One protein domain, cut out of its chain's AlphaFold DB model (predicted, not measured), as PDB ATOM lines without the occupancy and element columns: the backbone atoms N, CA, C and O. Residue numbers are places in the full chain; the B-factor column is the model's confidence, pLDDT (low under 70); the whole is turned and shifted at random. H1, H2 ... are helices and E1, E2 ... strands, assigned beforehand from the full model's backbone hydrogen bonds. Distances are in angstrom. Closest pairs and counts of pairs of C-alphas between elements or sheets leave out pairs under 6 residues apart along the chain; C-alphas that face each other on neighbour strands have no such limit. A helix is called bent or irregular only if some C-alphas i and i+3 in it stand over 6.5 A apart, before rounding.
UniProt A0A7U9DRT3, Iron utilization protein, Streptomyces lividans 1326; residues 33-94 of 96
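This is residues 33 to 94 of the 96 residues of the protein "Iron utilization protein" of Streptomyces lividans 1326 (UniProt A0A7U9DRT3). Two parallel strands, E1 and E2, lie side by side as a small sheet, with H1 packed on one face, where it has more C-alpha pairs within 8 A with E2, 10, than with E1, 3. Past the end of E2 the long, kinked H2 folds back on the side away from E1, running the same way as H1 and meeting it near its own far end. The printed part has 62 residues, in the order E1, H1, E2, H2, and its class is mixed, helices and strands. It is compact, with a radius of gyration of the C-alphas of 11.7 A and spans of 33 by 22 by 17 A.

Look first at E1, residues 33 to 38, and E2, residues 60 to 66, parallel neighbours at 13 degrees. N 35 and O 61 are within hydrogen-bond range at 2.8 A, as are N 63 and O 35 at 3.0 A. With H1, residues 39 to 52, they form a strand-helix-strand unit, two parallel neighbour strands with a helix between, and its crossover is right-handed. The closest C-alphas of H1 and E2 are those of Ala 39 and Gly 64, 4.0 A apart. H2, residues 72 to 92, only just touches H1, with 3 pairs of C-alphas within 8 A, and with its residues 86 to 90 alone; the closest C-alphas are those of Arg 47 and Gln 90, at 6.6 A. H1 and H2 run the same way at a shallow tilt of 20 degrees. The closest C-alphas of E2 and H2 are those of Trp 66 and Trp 75, at 6.5 A, while E1 and H2 are apart. In H1 every O i to N i+4 pair is within hydrogen-bond range; in H2, 15 of 17 are.

Find C-alpha 33 at (100.060, 97.031, 101.807), where E1 begins; it runs 15.7 A. E2 measures 18.4 A and H1 19.0 A. H2 runs 29.5 A to C-alpha 92 at (89.005, 111.658, 89.798); it is irregular, with C-alphas 77 and 80 standing 7.4 A apart, and has a kink of 47 degrees near residue 79.

The C-alphas farthest apart are those of Arg 53 and Asp 73, at 33.5 A. The printed part has no cut; the links E1 to H1 and E2 to H2 are tight, and H1 to E2 is short. The mean pLDDT of the printed part is 93.6, and residues 93 to 94 are under 70.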
ATOM      1  N   ALA A  33     100.297  98.028 102.850       95.69
ATOM      2  CA  ALA A  33     100.060  97.031 101.807       95.69
ATOM      3  C   ALA A  33     101.170  97.032 100.751       95.69
ATOM      4  O   ALA A  33     101.514  98.071 100.187       95.69
ATOM      5  N   PHE A  34     101.680  95.839 100.443       96.94
ATOM      6  CA  PHE A  34     102.630  95.587  99.363       96.94
ATOM      7  C   PHE A  34     101.960  94.703  98.302       96.94
ATOM      8  O   PHE A  34     101.714  93.520  98.538       96.94
ATOM      9  N   VAL A  35     101.616  95.277  97.147       97.19
ATOM     10  CA  VAL A  35     100.796  94.631  96.107       97.19
ATOM     11  C   VAL A  35     101.489  94.703  94.751       97.19
ATOM     12  O   VAL A  35     101.426  95.709  94.041       97.19
ATOM     13  N   HIS A  36     102.199  93.637  94.401       97.50
ATOM     14  CA  HIS A  36     103.029  93.574  93.201       97.50
ATOM     15  C   HIS A  36     102.656  92.333  92.383       97.50
ATOM     16  O   HIS A  36     102.620  91.222  92.909       97.50
ATOM     17  N   GLY A  37     102.340  92.510  91.100       96.31
ATOM     18  CA  GLY A  37     101.812  91.414  90.286       96.31
ATOM     19  C   GLY A  37     101.316  91.842  88.911       96.31
ATOM     20  O   GLY A  37     101.887  92.735  88.289       96.31
ATOM     21  N   GLU A  38     100.262  91.188  88.429       97.44
ATOM     22  CA  GLU A  38      99.652  91.512  87.137       97.44
ATOM     23  C   GLU A  38      98.977  92.895  87.186       97.44
ATOM     24  O   GLU A  38      98.240  93.202  88.124       97.44
ATOM     25  N   ALA A  39      99.246  93.742  86.191       97.25
ATOM     26  CA  ALA A  39      98.905  95.161  86.203       97.25
ATOM     27  C   ALA A  39      97.404  95.468  86.360       97.25
ATOM     28  O   ALA A  39      97.065  96.434  87.048       97.25
ATOM     29  N   ALA A  40      96.506  94.685  85.755       95.31
ATOM     30  CA  ALA A  40      95.066  94.884  85.905       95.31
ATOM     31  C   ALA A  40      94.586  94.463  87.302       95.31
ATOM     32  O   ALA A  40      93.887  95.226  87.962       95.31
ATOM     33  N   CYS A  41      95.037  93.313  87.808       96.94
ATOM     34  CA  CYS A  41      94.752  92.893  89.185       96.94
ATOM     35  C   CYS A  41      95.241  93.926  90.211       96.94
ATOM     36  O   CYS A  41      94.532  94.268  91.157       96.94
ATOM     37  N   VAL A  42      96.461  94.429  90.022       97.19
ATOM     38  CA  VAL A  42      97.071  95.440  90.887       97.19
ATOM     39  C   VAL A  42      96.280  96.752  90.834       97.19
ATOM     40  O   VAL A  42      96.055  97.363  91.877       97.19
ATOM     41  N   LYS A  43      95.806  97.171  89.650       96.19
ATOM     42  CA  LYS A  43      94.934  98.347  89.486       96.19
ATOM     43  C   LYS A  43      93.652  98.223  90.318       96.19
ATOM     44  O   LYS A  43      93.291  99.181  91.003       96.19
ATOM     45  N   GLU A  44      92.988  97.069  90.264       96.31
ATOM     46  CA  GLU A  44      91.756  96.806  91.021       96.31
ATOM     47  C   GLU A  44      91.998  96.836  92.534       96.31
ATOM     48  O   GLU A  44      91.262  97.486  93.279       96.31
ATOM     49  N   LEU A  45      93.079  96.200  92.993       97.12
ATOM     50  CA  LEU A  45      93.465  96.214  94.403       97.12
ATOM     51  C   LEU A  45      93.850  97.618  94.881       97.12
ATOM     52  O   LEU A  45      93.471  97.998  95.986       97.12
ATOM     53  N   ARG A  46      94.529  98.421  94.048       96.25
ATOM     54  CA  ARG A  46      94.814  99.835  94.350       96.25
ATOM     55  C   ARG A  46      93.528 100.604  94.606       96.25
ATOM     56  O   ARG A  46      93.460 101.322  95.596       96.25
ATOM     57  N   ARG A  47      92.524 100.448  93.735       95.75
ATOM     58  CA  ARG A  47      91.238 101.140  93.867       95.75
ATOM     59  C   ARG A  47      90.583 100.795  95.202       95.75
ATOM     60  O   ARG A  47      90.227 101.701  95.946       95.75
ATOM     61  N   TYR A  48      90.490  99.507  95.522       96.19
ATOM     62  CA  TYR A  48      89.913  99.040  96.782       96.19
ATOM     63  C   TYR A  48      90.669  99.585  98.002       96.19
ATOM     64  O   TYR A  48      90.078 100.227  98.864       96.19
ATOM     65  N   LEU A  49      91.987  99.386  98.057       95.56
ATOM     66  CA  LEU A  49      92.797  99.765  99.217       95.56
ATOM     67  C   LEU A  49      92.868 101.287  99.412       95.56
ATOM     68  O   LEU A  49      92.830 101.770 100.539       95.56
ATOM     69  N   ARG A  50      92.961 102.053  98.322       94.38
ATOM     70  CA  ARG A  50      93.129 103.509  98.385       94.38
ATOM     71  C   ARG A  50      91.809 104.261  98.531       94.38
ATOM     72  O   ARG A  50      91.797 105.259  99.237       94.38
ATOM     73  N   LEU A  51      90.750 103.831  97.839       92.69
ATOM     74  CA  LEU A  51      89.483 104.572  97.778       92.69
ATOM     75  C   LEU A  51      88.418 103.994  98.708       92.69
ATOM     76  O   LEU A  51      87.721 104.747  99.367       92.69
ATOM     77  N   GLU A  52      88.285 102.667  98.770       92.88
ATOM     78  CA  GLU A  52      87.243 102.022  99.590       92.88
ATOM     79  C   GLU A  52      87.712 101.749 101.028       92.88
ATOM     80  O   GLU A  52      86.897 101.597 101.935       92.88
ATOM     81  N   ARG A  53      89.028 101.632 101.240       92.44
ATOM     82  CA  ARG A  53      89.655 101.471 102.563       92.44
ATOM     83  C   ARG A  53      90.432 102.703 103.016       92.44
ATOM     84  O   ARG A  53      90.982 102.683 104.110       92.44
ATOM     85  N   GLU A  54      90.486 103.735 102.174       92.75
ATOM     86  CA  GLU A  54      91.079 105.044 102.483       92.75
ATOM     87  C   GLU A  54      92.528 104.979 103.002       92.75
ATOM     88  O   GLU A  54      93.003 105.888 103.684       92.75
ATOM     89  N   ILE A  55      93.278 103.923 102.654       93.69
ATOM     90  CA  ILE A  55      94.648 103.738 103.143       93.69
ATOM     91  C   ILE A  55      95.547 104.833 102.541       93.69
ATOM     92  O   ILE A  55      95.517 105.030 101.315       93.69
ATOM     93  N   PRO A  56      96.351 105.551 103.354       93.00
ATOM     94  CA  PRO A  56      97.273 106.593 102.898       93.00
ATOM     95  C   PRO A  56      98.218 106.124 101.782       93.00
ATOM     96  O   PRO A  56      98.630 104.967 101.743       93.00
ATOM     97  N   ARG A  57      98.588 107.013 100.848       92.19
ATOM     98  CA  ARG A  57      99.437 106.637  99.695       92.19
ATOM     99  C   ARG A  57     100.825 106.202 100.163       92.19
ATOM    100  O   ARG A  57     101.400 105.293  99.579       92.19
ATOM    101  N   GLU A  58     101.338 106.841 101.205       95.31
ATOM    102  CA  GLU A  58     102.603 106.524 101.865       95.31
ATOM    103  C   GLU A  58     102.634 105.121 102.489       95.31
ATOM    104  O   GLU A  58     103.714 104.563 102.674       95.31
ATOM    105  N   ASP A  59     101.464 104.529 102.744       96.56
ATOM    106  CA  ASP A  59     101.326 103.193 103.324       96.56
ATOM    107  C   ASP A  59     101.087 102.105 102.257       96.56
ATOM    108  O   ASP A  59     100.986 100.916 102.572       96.56
ATOM    109  N   LEU A  60     101.050 102.492 100.977       96.31
ATOM    110  CA  LEU A  60     100.810 101.606  99.843       96.31
ATOM    111  C   LEU A  60     102.042 101.515  98.931       96.31
ATOM    112  O   LEU A  60     102.443 102.480  98.283       96.31
ATOM    113  N   SER A  61     102.584 100.306  98.788       97.31
ATOM    114  CA  SER A  61     103.560  99.955  97.755       97.31
ATOM    115  C   SER A  61     102.874  99.076  96.714       97.31
ATOM    116  O   SER A  61     102.589  97.904  96.954       97.31
ATOM    117  N   ILE A  62     102.499  99.672  95.582       96.88
ATOM    118  CA  ILE A  62     101.631  99.028  94.593       96.88
ATOM    119  C   ILE A  62     102.231  99.206  93.201       96.88
ATOM    120  O   ILE A  62     102.390 100.333  92.729       96.88
ATOM    121  N   SER A  63     102.553  98.102  92.523       95.31
ATOM    122  CA  SER A  63     103.200  98.149  91.209       95.31
ATOM    123  C   SER A  63     102.831  96.968  90.316       95.31
ATOM    124  O   SER A  63     102.987  95.803  90.682       95.31
ATOM    125  N   GLY A  64     102.383  97.267  89.093       96.75
ATOM    126  CA  GLY A  64     102.246  96.265  88.038       96.75
ATOM    127  C   GLY A  64     103.628  95.796  87.579       96.75
ATOM    128  O   GLY A  64     104.403  96.567  87.004       96.75
ATOM    129  N   TYR A  65     103.954  94.537  87.844       96.19
ATOM    130  CA  TYR A  65     105.217  93.912  87.450       96.19
ATOM    131  C   TYR A  65     105.174  93.422  86.016       96.19
ATOM    132  O   TYR A  65     106.125  93.634  85.278       96.19
ATOM    133  N   TRP A  66     104.046  92.854  85.612       97.00
ATOM    134  CA  TRP A  66     103.813  92.363  84.263       97.00
ATOM    135  C   TRP A  66     102.360  92.617  83.877       97.00
ATOM    136  O   TRP A  66     101.525  92.931  84.729       97.00
ATOM    137  N   ARG A  67     102.042  92.471  82.594       97.12
ATOM    138  CA  ARG A  67     100.684  92.664  82.090       97.12
ATOM    139  C   ARG A  67     100.321  91.560  81.118       97.12
ATOM    140  O   ARG A  67     101.099  91.232  80.223       97.12
ATOM    141  N   LEU A  68      99.129  90.993  81.280       95.25
ATOM    142  CA  LEU A  68      98.658  89.949  80.378       95.25
ATOM    143  C   LEU A  68      98.609  90.469  78.927       95.25
ATOM    144  O   LEU A  68      98.220  91.610  78.665       95.25
ATOM    145  N   GLY A  69      99.043  89.633  77.983       95.50
ATOM    146  CA  GLY A  69      99.126  89.989  76.564       95.50
ATOM    147  C   GLY A  69     100.322  90.871  76.185       95.50
ATOM    148  O   GLY A  69     100.395  91.299  75.040       95.50
ATOM    149  N   HIS A  70     101.246  91.145  77.112       96.38
ATOM    150  CA  HIS A  70     102.486  91.875  76.842       96.38
ATOM    151  C   HIS A  70     103.693  91.008  77.213       96.38
ATOM    152  O   HIS A  70     103.656  90.257  78.189       96.38
ATOM    153  N   ASN A  71     104.767  91.122  76.434       97.25
ATOM    154  CA  ASN A  71     106.097  90.701  76.867       97.25
ATOM    155  C   ASN A  71     106.748  91.814  77.712       97.25
ATOM    156  O   ASN A  71     106.154  92.876  77.905       97.25
ATOM    157  N   GLU A  72     107.964  91.569  78.207       95.00
ATOM    158  CA  GLU A  72     108.698  92.530  79.041       95.00
ATOM    159  C   GLU A  72     108.861  93.886  78.341       95.00
ATOM    160  O   GLU A  72     108.400  94.897  78.865       95.00
ATOM    161  N   ASP A  73     109.411  93.907  77.125       96.56
ATOM    162  CA  ASP A  73     109.656  95.151  76.384       96.56
ATOM    163  C   ASP A  73     108.366  95.943  76.136       96.56
ATOM    164  O   ASP A  73     108.306  97.151  76.374       96.56
ATOM    165  N   GLY A  74     107.300  95.261  75.703       95.81
ATOM    166  CA  GLY A  74     106.002  95.883  75.459       95.81
ATOM    167  C   GLY A  74     105.360  96.419  76.738       95.81
ATOM    168  O   GLY A  74     104.718  97.476  76.723       95.81
ATOM    169  N   TRP A  75     105.541  95.729  77.865       96.81
ATOM    170  CA  TRP A  75     105.079  96.231  79.151       96.81
ATOM    171  C   TRP A  75     105.889  97.447  79.589       96.81
ATOM    172  O   TRP A  75     105.292  98.483  79.864       96.81
ATOM    173  N   GLN A  76     107.220  97.381  79.587       96.06
ATOM    174  CA  GLN A  76     108.064  98.499  80.016       96.06
ATOM    175  C   GLN A  76     107.841  99.753  79.165       96.06
ATOM    176  O   GLN A  76     107.736 100.850  79.718       96.06
ATOM    177  N   ALA A  77     107.667  99.598  77.849       96.00
ATOM    178  CA  ALA A  77     107.363 100.706  76.948       96.00
ATOM    179  C   ALA A  77     106.023 101.395  77.277       96.00
ATOM    180  O   ALA A  77     105.925 102.618  77.193       96.00
ATOM    181  N   SER A  78     105.002 100.633  77.688       94.94
ATOM    182  CA  SER A  78     103.648 101.151  77.961       94.94
ATOM    183  C   SER A  78     103.361 101.455  79.440       94.94
ATOM    184  O   SER A  78     102.380 102.133  79.759       94.94
ATOM    185  N   LYS A  79     104.210 100.990  80.364       94.69
ATOM    186  CA  LYS A  79     103.983 101.027  81.818       94.69
ATOM    187  C   LYS A  79     103.762 102.437  82.357       94.69
ATOM    188  O   LYS A  79     102.879 102.639  83.187       94.69
ATOM    189  N   ARG A  80     104.542 103.418  81.890       96.19
ATOM    190  CA  ARG A  80     104.432 104.810  82.359       96.19
ATOM    191  C   ARG A  80     103.068 105.410  82.026       96.19
ATOM    192  O   ARG A  80     102.423 105.975  82.902       96.19
ATOM    193  N   GLU A  81     102.628 105.261  80.781       96.62
ATOM    194  CA  GLU A  81     101.332 105.771  80.320       96.62
ATOM    195  C   GLU A  81     100.172 105.045  81.001       96.62
ATOM    196  O   GLU A  81      99.206 105.676  81.430       96.62
ATOM    197  N   TRP A  82     100.292 103.724  81.169       95.00
ATOM    198  CA  TRP A  82      99.329 102.936  81.933       95.00
ATOM    199  C   TRP A  82      99.182 103.455  83.365       95.00
ATOM    200  O   TRP A  82      98.061 103.695  83.812       95.00
ATOM    201  N   ASN A  83     100.298 103.648  84.074       94.38
ATOM    202  CA  ASN A  83     100.291 104.129  85.453       94.38
ATOM    203  C   ASN A  83      99.668 105.524  85.555       94.38
ATOM    204  O   ASN A  83      98.789 105.716  86.387       94.38
ATOM    205  N   ALA A  84     100.048 106.452  84.671       94.69
ATOM    206  CA  ALA A  84      99.484 107.800  84.649       94.69
ATOM    207  C   ALA A  84      97.962 107.784  84.427       94.69
ATOM    208  O   ALA A  84      97.225 108.483  85.119       94.69
ATOM    209  N   ARG A  85      97.469 106.934  83.514       94.88
ATOM    210  CA  ARG A  85      96.025 106.766  83.305       94.88
ATOM    211  C   ARG A  85      95.332 106.199  84.544       94.88
ATOM    212  O   ARG A  85      94.276 106.692  84.921       94.88
ATOM    213  N   VAL A  86      95.909 105.177  85.178       93.38
ATOM    214  CA  VAL A  86      95.355 104.586  86.409       93.38
ATOM    215  C   VAL A  86      95.296 105.608  87.542       93.38
ATOM    216  O   VAL A  86      94.303 105.647  88.266       93.38
ATOM    217  N   GLU A  87      96.339 106.420  87.704       90.31
ATOM    218  CA  GLU A  87      96.365 107.494  88.696       90.31
ATOM    219  C   GLU A  87      95.261 108.515  88.418       90.31
ATOM    220  O   GLU A  87      94.431 108.729  89.296       90.31
ATOM    221  N   ALA A  88      95.163 109.029  87.189       91.75
ATOM    222  CA  ALA A  88      94.137 110.000  86.809       91.75
ATOM    223  C   ALA A  88      92.702 109.469  87.006       91.75
ATOM    224  O   ALA A  88      91.855 110.158  87.574       91.75
ATOM    225  N   GLU A  89      92.426 108.228  86.585       90.75
ATOM    226  CA  GLU A  89      91.116 107.585  86.764       90.75
ATOM    227  C   GLU A  89      90.733 107.438  88.244       90.75
ATOM    228  O   GLU A  89      89.567 107.590  88.608       90.75
ATOM    229  N   GLN A  90      91.697 107.102  89.106       87.44
ATOM    230  CA  GLN A  90      91.431 106.841  90.520       87.44
ATOM    231  C   GLN A  90      91.480 108.107  91.384       87.44
ATOM    232  O   GLN A  90      90.812 108.138  92.407       87.44
ATOM    233  N   GLU A  91      92.210 109.150  90.987       82.00
ATOM    234  CA  GLU A  91      92.164 110.466  91.642       82.00
ATOM    235  C   GLU A  91      90.836 111.180  91.374       82.00
ATOM    236  O   GLU A  91      90.237 111.722  92.300       82.00
ATOM    237  N   GLY A  92      90.317 111.103  90.141       70.69
ATOM    238  CA  GLY A  92      89.005 111.658  89.798       70.69
ATOM    239  C   GLY A  92      87.837 110.988  90.533       70.69
ATOM    240  O   GLY A  92      86.814 111.624  90.760       70.69
ATOM    241  N   ALA A  93      87.995 109.730  90.953       65.50
ATOM    242  CA  ALA A  93      86.979 108.991  91.702       65.50
ATOM    243  C   ALA A  93      86.893 109.373  93.193       65.50
ATOM    244  O   ALA A  93      85.904 109.031  93.829       65.50
ATOM    245  N   THR A  94      87.898 110.058  93.748       58.72
ATOM    246  CA  THR A  94      87.893 110.545  95.143       58.72
ATOM    247  C   THR A  94      87.204 111.908  95.281       58.72
ATOM    248  O   THR A  94      86.911 112.342  96.389       58.72
TER     249      THR A  94